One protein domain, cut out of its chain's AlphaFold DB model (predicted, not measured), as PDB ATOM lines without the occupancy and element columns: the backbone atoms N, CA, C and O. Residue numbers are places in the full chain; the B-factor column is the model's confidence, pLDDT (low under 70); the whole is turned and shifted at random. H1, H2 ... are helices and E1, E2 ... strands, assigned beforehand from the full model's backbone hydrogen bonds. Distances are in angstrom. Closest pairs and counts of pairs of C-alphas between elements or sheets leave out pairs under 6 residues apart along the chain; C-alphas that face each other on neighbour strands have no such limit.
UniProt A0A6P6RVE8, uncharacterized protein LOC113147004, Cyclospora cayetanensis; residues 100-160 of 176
ATOM      1  N   LYS A 100     -21.612-113.879  41.322       69.31
ATOM      2  CA  LYS A 100     -21.749-115.043  42.198       69.31
ATOM      3  C   LYS A 100     -21.399-116.307  41.416       69.31
ATOM      4  O   LYS A 100     -21.974-116.544  40.351       69.31
ATOM      5  N   GLU A 101     -20.488-117.105  41.961       79.75
ATOM      6  CA  GLU A 101     -20.188-118.432  41.432       79.75
ATOM      7  C   GLU A 101     -21.434-119.325  41.519       79.75
ATOM      8  O   GLU A 101     -22.168-119.289  42.514       79.75
ATOM      9  N   CYS A 102     -21.692-120.117  40.481       81.94
ATOM     10  CA  CYS A 102     -22.777-121.084  40.448       81.94
ATOM     11  C   CYS A 102     -22.486-122.243  41.413       81.94
ATOM     12  O   CYS A 102     -21.954-123.280  41.026       81.94
ATOM     13  N   THR A 103     -22.860-122.089  42.680       82.69
ATOM     14  CA  THR A 103     -22.874-123.202  43.636       82.69
ATOM     15  C   THR A 103     -24.201-123.950  43.563       82.69
ATOM     16  O   THR A 103     -25.243-123.356  43.275       82.69
ATOM     17  N   ALA A 104     -24.206-125.244  43.894       80.50
ATOM     18  CA  ALA A 104     -25.433-126.048  43.913       80.50
ATOM     19  C   ALA A 104     -26.537-125.443  44.807       80.50
ATOM     20  O   ALA A 104     -27.725-125.578  44.521       80.50
ATOM     21  N   GLU A 105     -26.164-124.744  45.884       81.88
ATOM     22  CA  GLU A 105     -27.112-124.037  46.751       81.88
ATOM     23  C   GLU A 105     -27.664-122.754  46.128       81.88
ATOM     24  O   GLU A 105     -28.829-122.416  46.351       81.88
ATOM     25  N   LEU A 106     -26.837-122.022  45.373       79.50
ATOM     26  CA  LEU A 106     -27.261-120.808  44.686       79.50
ATOM     27  C   LEU A 106     -28.214-121.147  43.545       79.50
ATOM     28  O   LEU A 106     -29.259-120.515  43.444       79.50
ATOM     29  N   VAL A 107     -27.887-122.162  42.743       83.62
ATOM     30  CA  VAL A 107     -28.693-122.607  41.594       83.62
ATOM     31  C   VAL A 107     -30.135-122.894  42.013       83.62
ATOM     32  O   VAL A 107     -31.067-122.397  41.390       83.62
ATOM     33  N   LYS A 108     -30.327-123.574  43.151       81.00
ATOM     34  CA  LYS A 108     -31.654-123.864  43.726       81.00
ATOM     35  C   LYS A 108     -32.451-122.620  44.141       81.00
ATOM     36  O   LYS A 108     -33.659-122.710  44.337       81.00
ATOM     37  N   LYS A 109     -31.785-121.481  44.340       80.12
ATOM     38  CA  LYS A 109     -32.380-120.215  44.800       80.12
ATOM     39  C   LYS A 109     -32.528-119.185  43.678       80.12
ATOM     40  O   LYS A 109     -33.132-118.138  43.919       80.12
ATOM     41  N   LEU A 110     -31.959-119.436  42.496       78.12
ATOM     42  CA  LEU A 110     -32.044-118.507  41.376       78.12
ATOM     43  C   LEU A 110     -33.477-118.454  40.847       78.12
ATOM     44  O   LEU A 110     -34.134-119.472  40.647       78.12
ATOM     45  N   LYS A 111     -33.959-117.234  40.623       77.62
ATOM     46  CA  LYS A 111     -35.254-116.977  39.986       77.62
ATOM     47  C   LYS A 111     -35.084-116.840  38.467       77.62
ATOM     48  O   LYS A 111     -33.995-116.465  38.030       77.62
ATOM     49  N   PRO A 112     -36.145-117.057  37.668       76.38
ATOM     50  CA  PRO A 112     -36.131-116.780  36.232       76.38
ATOM     51  C   PRO A 112     -35.549-115.398  35.910       76.38
ATOM     52  O   PRO A 112     -35.910-114.403  36.541       76.38
ATOM     53  N   GLY A 113     -34.622-115.342  34.952       66.50
ATOM     54  CA  GLY A 113     -33.894-114.126  34.582       66.50
ATOM     55  C   GLY A 113     -32.693-113.772  35.469       66.50
ATOM     56  O   GLY A 113     -31.967-112.841  35.135       66.50
ATOM     57  N   GLN A 114     -32.444-114.489  36.571       72.62
ATOM     58  CA  GLN A 114     -31.211-114.332  37.349       72.62
ATOM     59  C   GLN A 114     -30.055-115.135  36.747       72.62
ATOM     60  O   GLN A 114     -30.260-116.077  35.987       72.62
ATOM     61  N   GLN A 115     -28.828-114.759  37.108       77.12
ATOM     62  CA  GLN A 115     -27.606-115.309  36.524       77.12
ATOM     63  C   GLN A 115     -26.531-115.603  37.578       77.12
ATOM     64  O   GLN A 115     -26.451-114.921  38.604       77.12
ATOM     65  N   CYS A 116     -25.678-116.579  37.287       77.38
ATOM     66  CA  CYS A 116     -24.440-116.882  38.008       77.38
ATOM     67  C   CYS A 116     -23.316-117.202  37.005       77.38
ATOM     68  O   CYS A 116     -23.572-117.285  35.804       77.38
ATOM     69  N   TYR A 117     -22.076-117.340  37.473       82.25
ATOM     70  CA  TYR A 117     -20.930-117.715  36.634       82.25
ATOM     71  C   TYR A 117     -20.291-119.017  37.106       82.25
ATOM     72  O   TYR A 117     -20.220-119.257  38.308       82.25
ATOM     73  N   THR A 118     -19.809-119.847  36.186       81.12
ATOM     74  CA  THR A 118     -19.062-121.066  36.534       81.12
ATOM     75  C   THR A 118     -17.694-120.738  37.143       81.12
ATOM     76  O   THR A 118     -17.260-119.579  37.178       81.12
ATOM     77  N   LYS A 119     -17.005-121.766  37.654       82.62
ATOM     78  CA  LYS A 119     -15.593-121.645  38.026       82.62
ATOM     79  C   LYS A 119     -14.740-121.410  36.780       82.62
ATOM     80  O   LYS A 119     -15.151-121.691  35.657       82.62
ATOM     81  N   CYS A 120     -13.530-120.897  36.991       79.06
ATOM     82  CA  CYS A 120     -12.566-120.727  35.910       79.06
ATOM     83  C   CYS A 120     -12.251-122.077  35.251       79.06
ATOM     84  O   CYS A 120     -11.845-123.011  35.935       79.06
ATOM     85  N   GLY A 121     -12.414-122.151  33.932       77.81
ATOM     86  CA  GLY A 121     -12.158-123.336  33.122       77.81
ATOM     87  C   GLY A 121     -13.350-124.280  32.967       77.81
ATOM     88  O   GLY A 121     -13.229-125.240  32.212       77.81
ATOM     89  N   ASP A 122     -14.490-124.012  33.618       83.88
ATOM     90  CA  ASP A 122     -15.680-124.860  33.513       83.88
ATOM     91  C   ASP A 122     -16.608-124.382  32.375       83.88
ATOM     92  O   ASP A 122     -17.272-123.348  32.531       83.88
ATOM     93  N   PRO A 123     -16.710-125.130  31.251       77.38
ATOM     94  CA  PRO A 123     -17.527-124.755  30.093       77.38
ATOM     95  C   PRO A 123     -19.029-124.805  30.343       77.38
ATOM     96  O   PRO A 123     -19.781-124.102  29.668       77.38
ATOM     97  N   HIS A 124     -19.474-125.656  31.266       82.00
ATOM     98  CA  HIS A 124     -20.874-126.042  31.381       82.00
ATOM     99  C   HIS A 124     -21.519-125.487  32.643       82.00
ATOM    100  O   HIS A 124     -20.953-125.544  33.736       82.00
ATOM    101  N   CYS A 125     -22.746-124.995  32.484       84.50
ATOM    102  CA  CYS A 125     -23.592-124.661  33.615       84.50
ATOM    103  C   CYS A 125     -23.906-125.914  34.444       84.50
ATOM    104  O   CYS A 125     -24.049-127.001  33.880       84.50
ATOM    105  N   PRO A 126     -24.028-125.780  35.774       85.06
ATOM    106  CA  PRO A 126     -24.498-126.878  36.609       85.06
ATOM    107  C   PRO A 126     -25.941-127.254  36.247       85.06
ATOM    108  O   PRO A 126     -26.645-126.492  35.583       85.06
ATOM    109  N   GLU A 127     -26.402-128.408  36.728       85.12
ATOM    110  CA  GLU A 127     -27.778-128.866  36.505       85.12
ATOM    111  C   GLU A 127     -28.809-127.804  36.942       85.12
ATOM    112  O   GLU A 127     -28.830-127.379  38.101       85.12
ATOM    113  N   GLY A 128     -29.666-127.372  36.011       80.38
ATOM    114  CA  GLY A 128     -30.700-126.358  36.235       80.38
ATOM    115  C   GLY A 128     -31.373-125.894  34.937       80.38
ATOM    116  O   GLY A 128     -30.970-126.288  33.845       80.38
ATOM    117  N   ASP A 129     -32.404-125.052  35.056       84.19
ATOM    118  CA  ASP A 129     -33.135-124.471  33.914       84.19
ATOM    119  C   ASP A 129     -32.417-123.223  33.380       84.19
ATOM    120  O   ASP A 129     -32.825-122.082  33.615       84.19
ATOM    121  N   PHE A 130     -31.283-123.444  32.720       86.31
ATOM    122  CA  PHE A 130     -30.461-122.389  32.135       86.31
ATOM    123  C   PHE A 130     -30.690-122.252  30.626       86.31
ATOM    124  O   PHE A 130     -31.086-123.192  29.932       86.31
ATOM    125  N   ASN A 131     -30.427-121.055  30.108       81.88
ATOM    126  CA  ASN A 131     -30.259-120.842  28.676       81.88
ATOM    127  C   ASN A 131     -28.991-121.544  28.181       81.88
ATOM    128  O   ASN A 131     -28.028-121.708  28.933       81.88
ATOM    129  N   GLU A 132     -28.997-121.934  26.908       81.44
ATOM    130  CA  GLU A 132     -27.800-122.459  26.260       81.44
ATOM    131  C   GLU A 132     -26.740-121.348  26.168       81.44
ATOM    132  O   GLU A 132     -27.066-120.254  25.696       81.44
ATOM    133  N   PRO A 133     -25.503-121.580  26.648       75.06
ATOM    134  CA  PRO A 133     -24.464-120.564  26.602       75.06
ATOM    135  C   PRO A 133     -24.029-120.270  25.165       75.06
ATOM    136  O   PRO A 133     -23.658-121.172  24.417       75.06
ATOM    137  N   SER A 134     -23.992-118.994  24.809       72.25
ATOM    138  CA  SER A 134     -23.419-118.490  23.569       72.25
ATOM    139  C   SER A 134     -21.934-118.142  23.755       72.25
ATOM    140  O   SER A 134     -21.612-117.283  24.585       72.25
ATOM    141  N   PRO A 135     -21.013-118.726  22.958       63.31
ATOM    142  CA  PRO A 135     -19.580-118.409  22.967       63.31
ATOM    143  C   PRO A 135     -19.250-116.915  22.907       63.31
ATOM    144  O   PRO A 135     -18.275-116.474  23.508       63.31
ATOM    145  N   THR A 136     -20.069-116.134  22.205       59.62
ATOM    146  CA  THR A 136     -19.833-114.704  21.976       59.62
ATOM    147  C   THR A 136     -20.316-113.812  23.119       59.62
ATOM    148  O   THR A 136     -19.817-112.699  23.268       59.62
ATOM    149  N   GLU A 137     -21.263-114.268  23.945       59.19
ATOM    150  CA  GLU A 137     -21.936-113.410  24.938       59.19
ATOM    151  C   GLU A 137     -21.799-113.893  26.388       59.19
ATOM    152  O   GLU A 137     -21.902-113.094  27.335       59.19
ATOM    153  N   ASP A 138     -21.612-115.200  26.576       64.94
ATOM    154  CA  ASP A 138     -21.676-115.860  27.878       64.94
ATOM    155  C   ASP A 138     -20.298-116.226  28.439       64.94
ATOM    156  O   ASP A 138     -20.181-116.449  29.642       64.94
ATOM    157  N   TYR A 139     -19.245-116.226  27.622       66.50
ATOM    158  CA  TYR A 139     -17.897-116.602  28.047       66.50
ATOM    159  C   TYR A 139     -17.104-115.367  28.484       66.50
ATOM    160  O   TYR A 139     -17.063-114.347  27.798       66.50
ATOM    161  N   LYS A 140     -16.476-115.442  29.661       63.22
ATOM    162  CA  LYS A 140     -15.692-114.351  30.251       63.22
ATOM    163  C   LYS A 140     -14.344-114.833  30.753       63.22
ATOM    164  O   LYS A 140     -14.291-115.603  31.699       63.22
ATOM    165  N   TYR A 141     -13.267-114.292  30.197       57.50
ATOM    166  CA  TYR A 141     -11.886-114.567  30.625       57.50
ATOM    167  C   TYR A 141     -11.434-113.728  31.837       57.50
ATOM    168  O   TYR A 141     -10.340-113.907  32.364       57.50
ATOM    169  N   LEU A 142     -12.284-112.803  32.289       54.59
ATOM    170  CA  LEU A 142     -12.036-111.934  33.440       54.59
ATOM    171  C   LEU A 142     -11.871-112.743  34.740       54.59
ATOM    172  O   LEU A 142     -12.625-113.683  34.987       54.59
ATOM    173  N   ASP A 143     -10.927-112.320  35.587       55.44
ATOM    174  CA  ASP A 143     -10.637-112.876  36.923       55.44
ATOM    175  C   ASP A 143     -10.113-114.328  36.953       55.44
ATOM    176  O   ASP A 143     -10.031-114.934  38.023       55.44
ATOM    177  N   CYS A 144      -9.737-114.892  35.802       59.72
ATOM    178  CA  CYS A 144      -9.206-116.248  35.686       59.72
ATOM    179  C   CYS A 144      -7.749-116.250  35.204       59.72
ATOM    180  O   CYS A 144      -7.404-115.621  34.205       59.72
ATOM    181  N   GLU A 145      -6.881-116.977  35.909       63.41
ATOM    182  CA  GLU A 145      -5.470-117.107  35.536       63.41
ATOM    183  C   GLU A 145      -5.288-117.977  34.281       63.41
ATOM    184  O   GLU A 145      -6.086-118.869  33.987       63.41
ATOM    185  N   GLY A 146      -4.211-117.725  33.531       63.50
ATOM    186  CA  GLY A 146      -3.783-118.603  32.436       63.50
ATOM    187  C   GLY A 146      -4.700-118.626  31.209       63.50
ATOM    188  O   GLY A 146      -4.668-119.597  30.459       63.50
ATOM    189  N   GLY A 147      -5.524-117.594  30.996       61.38
ATOM    190  CA  GLY A 147      -6.452-117.546  29.860       61.38
ATOM    191  C   GLY A 147      -7.655-118.482  30.008       61.38
ATOM    192  O   GLY A 147      -8.324-118.787  29.022       61.38
ATOM    193  N   ALA A 148      -7.941-118.948  31.225       66.00
ATOM    194  CA  ALA A 148      -9.185-119.637  31.529       66.00
ATOM    195  C   ALA A 148     -10.381-118.667  31.482       66.00
ATOM    196  O   ALA A 148     -10.226-117.454  31.602       66.00
ATOM    197  N   TYR A 149     -11.588-119.207  31.314       70.81
ATOM    198  CA  TYR A 149     -12.826-118.430  31.250       70.81
ATOM    199  C   TYR A 149     -13.877-118.955  32.224       70.81
ATOM    200  O   TYR A 149     -13.780-120.065  32.733       70.81
ATOM    201  N   ARG A 150     -14.915-118.157  32.451       74.19
ATOM    202  CA  ARG A 150     -16.154-118.529  33.130       74.19
ATOM    203  C   ARG A 150     -17.308-118.435  32.153       74.19
ATOM    204  O   ARG A 150     -17.358-117.505  31.350       74.19
ATOM    205  N   THR A 151     -18.260-119.339  32.283       79.38
ATOM    206  CA  THR A 151     -19.504-119.335  31.515       79.38
ATOM    207  C   THR A 151     -20.609-118.686  32.342       79.38
ATOM    208  O   THR A 151     -20.779-118.985  33.527       79.38
ATOM    209  N   ARG A 152     -21.367-117.771  31.735       81.88
ATOM    210  CA  ARG A 152     -22.555-117.140  32.312       81.88
ATOM    211  C   ARG A 152     -23.737-118.097  32.207       81.88
ATOM    212  O   ARG A 152     -24.146-118.476  31.119       81.88
ATOM    213  N   CYS A 153     -24.328-118.424  33.347       81.50
ATOM    214  CA  CYS A 153     -25.502-119.280  33.446       81.50
ATOM    215  C   CYS A 153     -26.711-118.428  33.811       81.50
ATOM    216  O   CYS A 153     -26.859-118.021  34.966       81.50
ATOM    217  N   ALA A 154     -27.553-118.125  32.822       82.69
ATOM    218  CA  ALA A 154     -28.774-117.341  32.996       82.69
ATOM    219  C   ALA A 154     -29.996-118.262  33.062       82.69
ATOM    220  O   ALA A 154     -30.217-119.054  32.148       82.69
ATOM    221  N   VAL A 155     -30.780-118.171  34.139       81.50
ATOM    222  CA  VAL A 155     -32.002-118.969  34.298       81.50
ATOM    223  C   VAL A 155     -33.022-118.523  33.263       81.50
ATOM    224  O   VAL A 155     -33.303-117.321  33.148       81.50
ATOM    225  N   ARG A 156     -33.589-119.488  32.535       82.00
ATOM    226  CA  ARG A 156     -34.556-119.242  31.469       82.00
ATOM    227  C   ARG A 156     -35.699-118.380  31.999       82.00
ATOM    228  O   ARG A 156     -36.297-118.659  33.041       82.00
ATOM    229  N   LYS A 157     -35.998-117.282  31.306       78.06
ATOM    230  CA  LYS A 157     -37.207-116.509  31.600       78.06
ATOM    231  C   LYS A 157     -38.382-117.375  31.161       78.06
ATOM    232  O   LYS A 157     -38.397-117.830  30.024       78.06
ATOM    233  N   HIS A 158     -39.343-117.630  32.046       65.12
ATOM    234  CA  HIS A 158     -40.625-118.156  31.590       65.12
ATOM    235  C   HIS A 158     -41.243-117.097  30.681       65.12
ATOM    236  O   HIS A 158     -41.676-116.043  31.152       65.12
ATOM    237  N   GLU A 159     -41.236-117.352  29.378       57.06
ATOM    238  CA  GLU A 159     -42.130-116.653  28.475       57.06
ATOM    239  C   GLU A 159     -43.541-117.073  28.876       57.06
ATOM    240  O   GLU A 159     -43.863-118.261  28.911       57.06
ATOM    241  N   GLN A 160     -44.370-116.108  29.274       45.91
ATOM    242  CA  GLN A 160     -45.794-116.369  29.401       45.91
ATOM    243  C   GLN A 160     -46.280-116.771  28.013       45.91
ATOM    244  O   GLN A 160     -46.352-115.934  27.113       45.91
TER     245      GLN A 160
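This is residues 100 to 160 of the 176 residues of the protein "uncharacterized protein LOC113147004" of Cyclospora cayetanensis (UniProt A0A6P6RVE8). Little regular structure is here: a small two-stranded hairpin of E1 and E2 in the middle of long loops, with the one-turn helix H1 to one side. The 61 printed residues run H1, E1, E2; the sheet is antiparallel, order E1 - E2, and the class is mixed, with only 12 residues in named elements. The whole is compact, radius of gyration of the C-alphas 11.5 A, yet elongated, 41 by 25 by 15 A.

Find C-alpha 104 at (-25.433, -126.048, 43.913), where H1, residues 104 to 107, begins; it spans 5.3 A. E1, residues 115 to 117, spans 7.1 A. E2, residues 150 to 154, spans 12.7 A to C-alpha 154 at (-28.774, -117.341, 32.996).

In the hairpin, E1 and E2 are antiparallel at 164 degrees; look for N 153 and O 116, 2.8 A apart, within hydrogen-bond range. Residues 139 to 140 pair antiparallel with 150 to 151 of E2. H1 is apart from E2; its closest C-alpha to E1 is Val 107, 8.0 A from that of Cys 116. H1 is too short for an O i to N i+4 pair; its one O i to N i+3 pair is not within range.

The C-alphas farthest apart, Gly 146 and Gln 160, are 42.2 A apart. The printed part has no cut; the link E1 to E2 is long, 32 residues. Confidence is under 70 at residues 100, 113, 135 to 148 and 158 to 160.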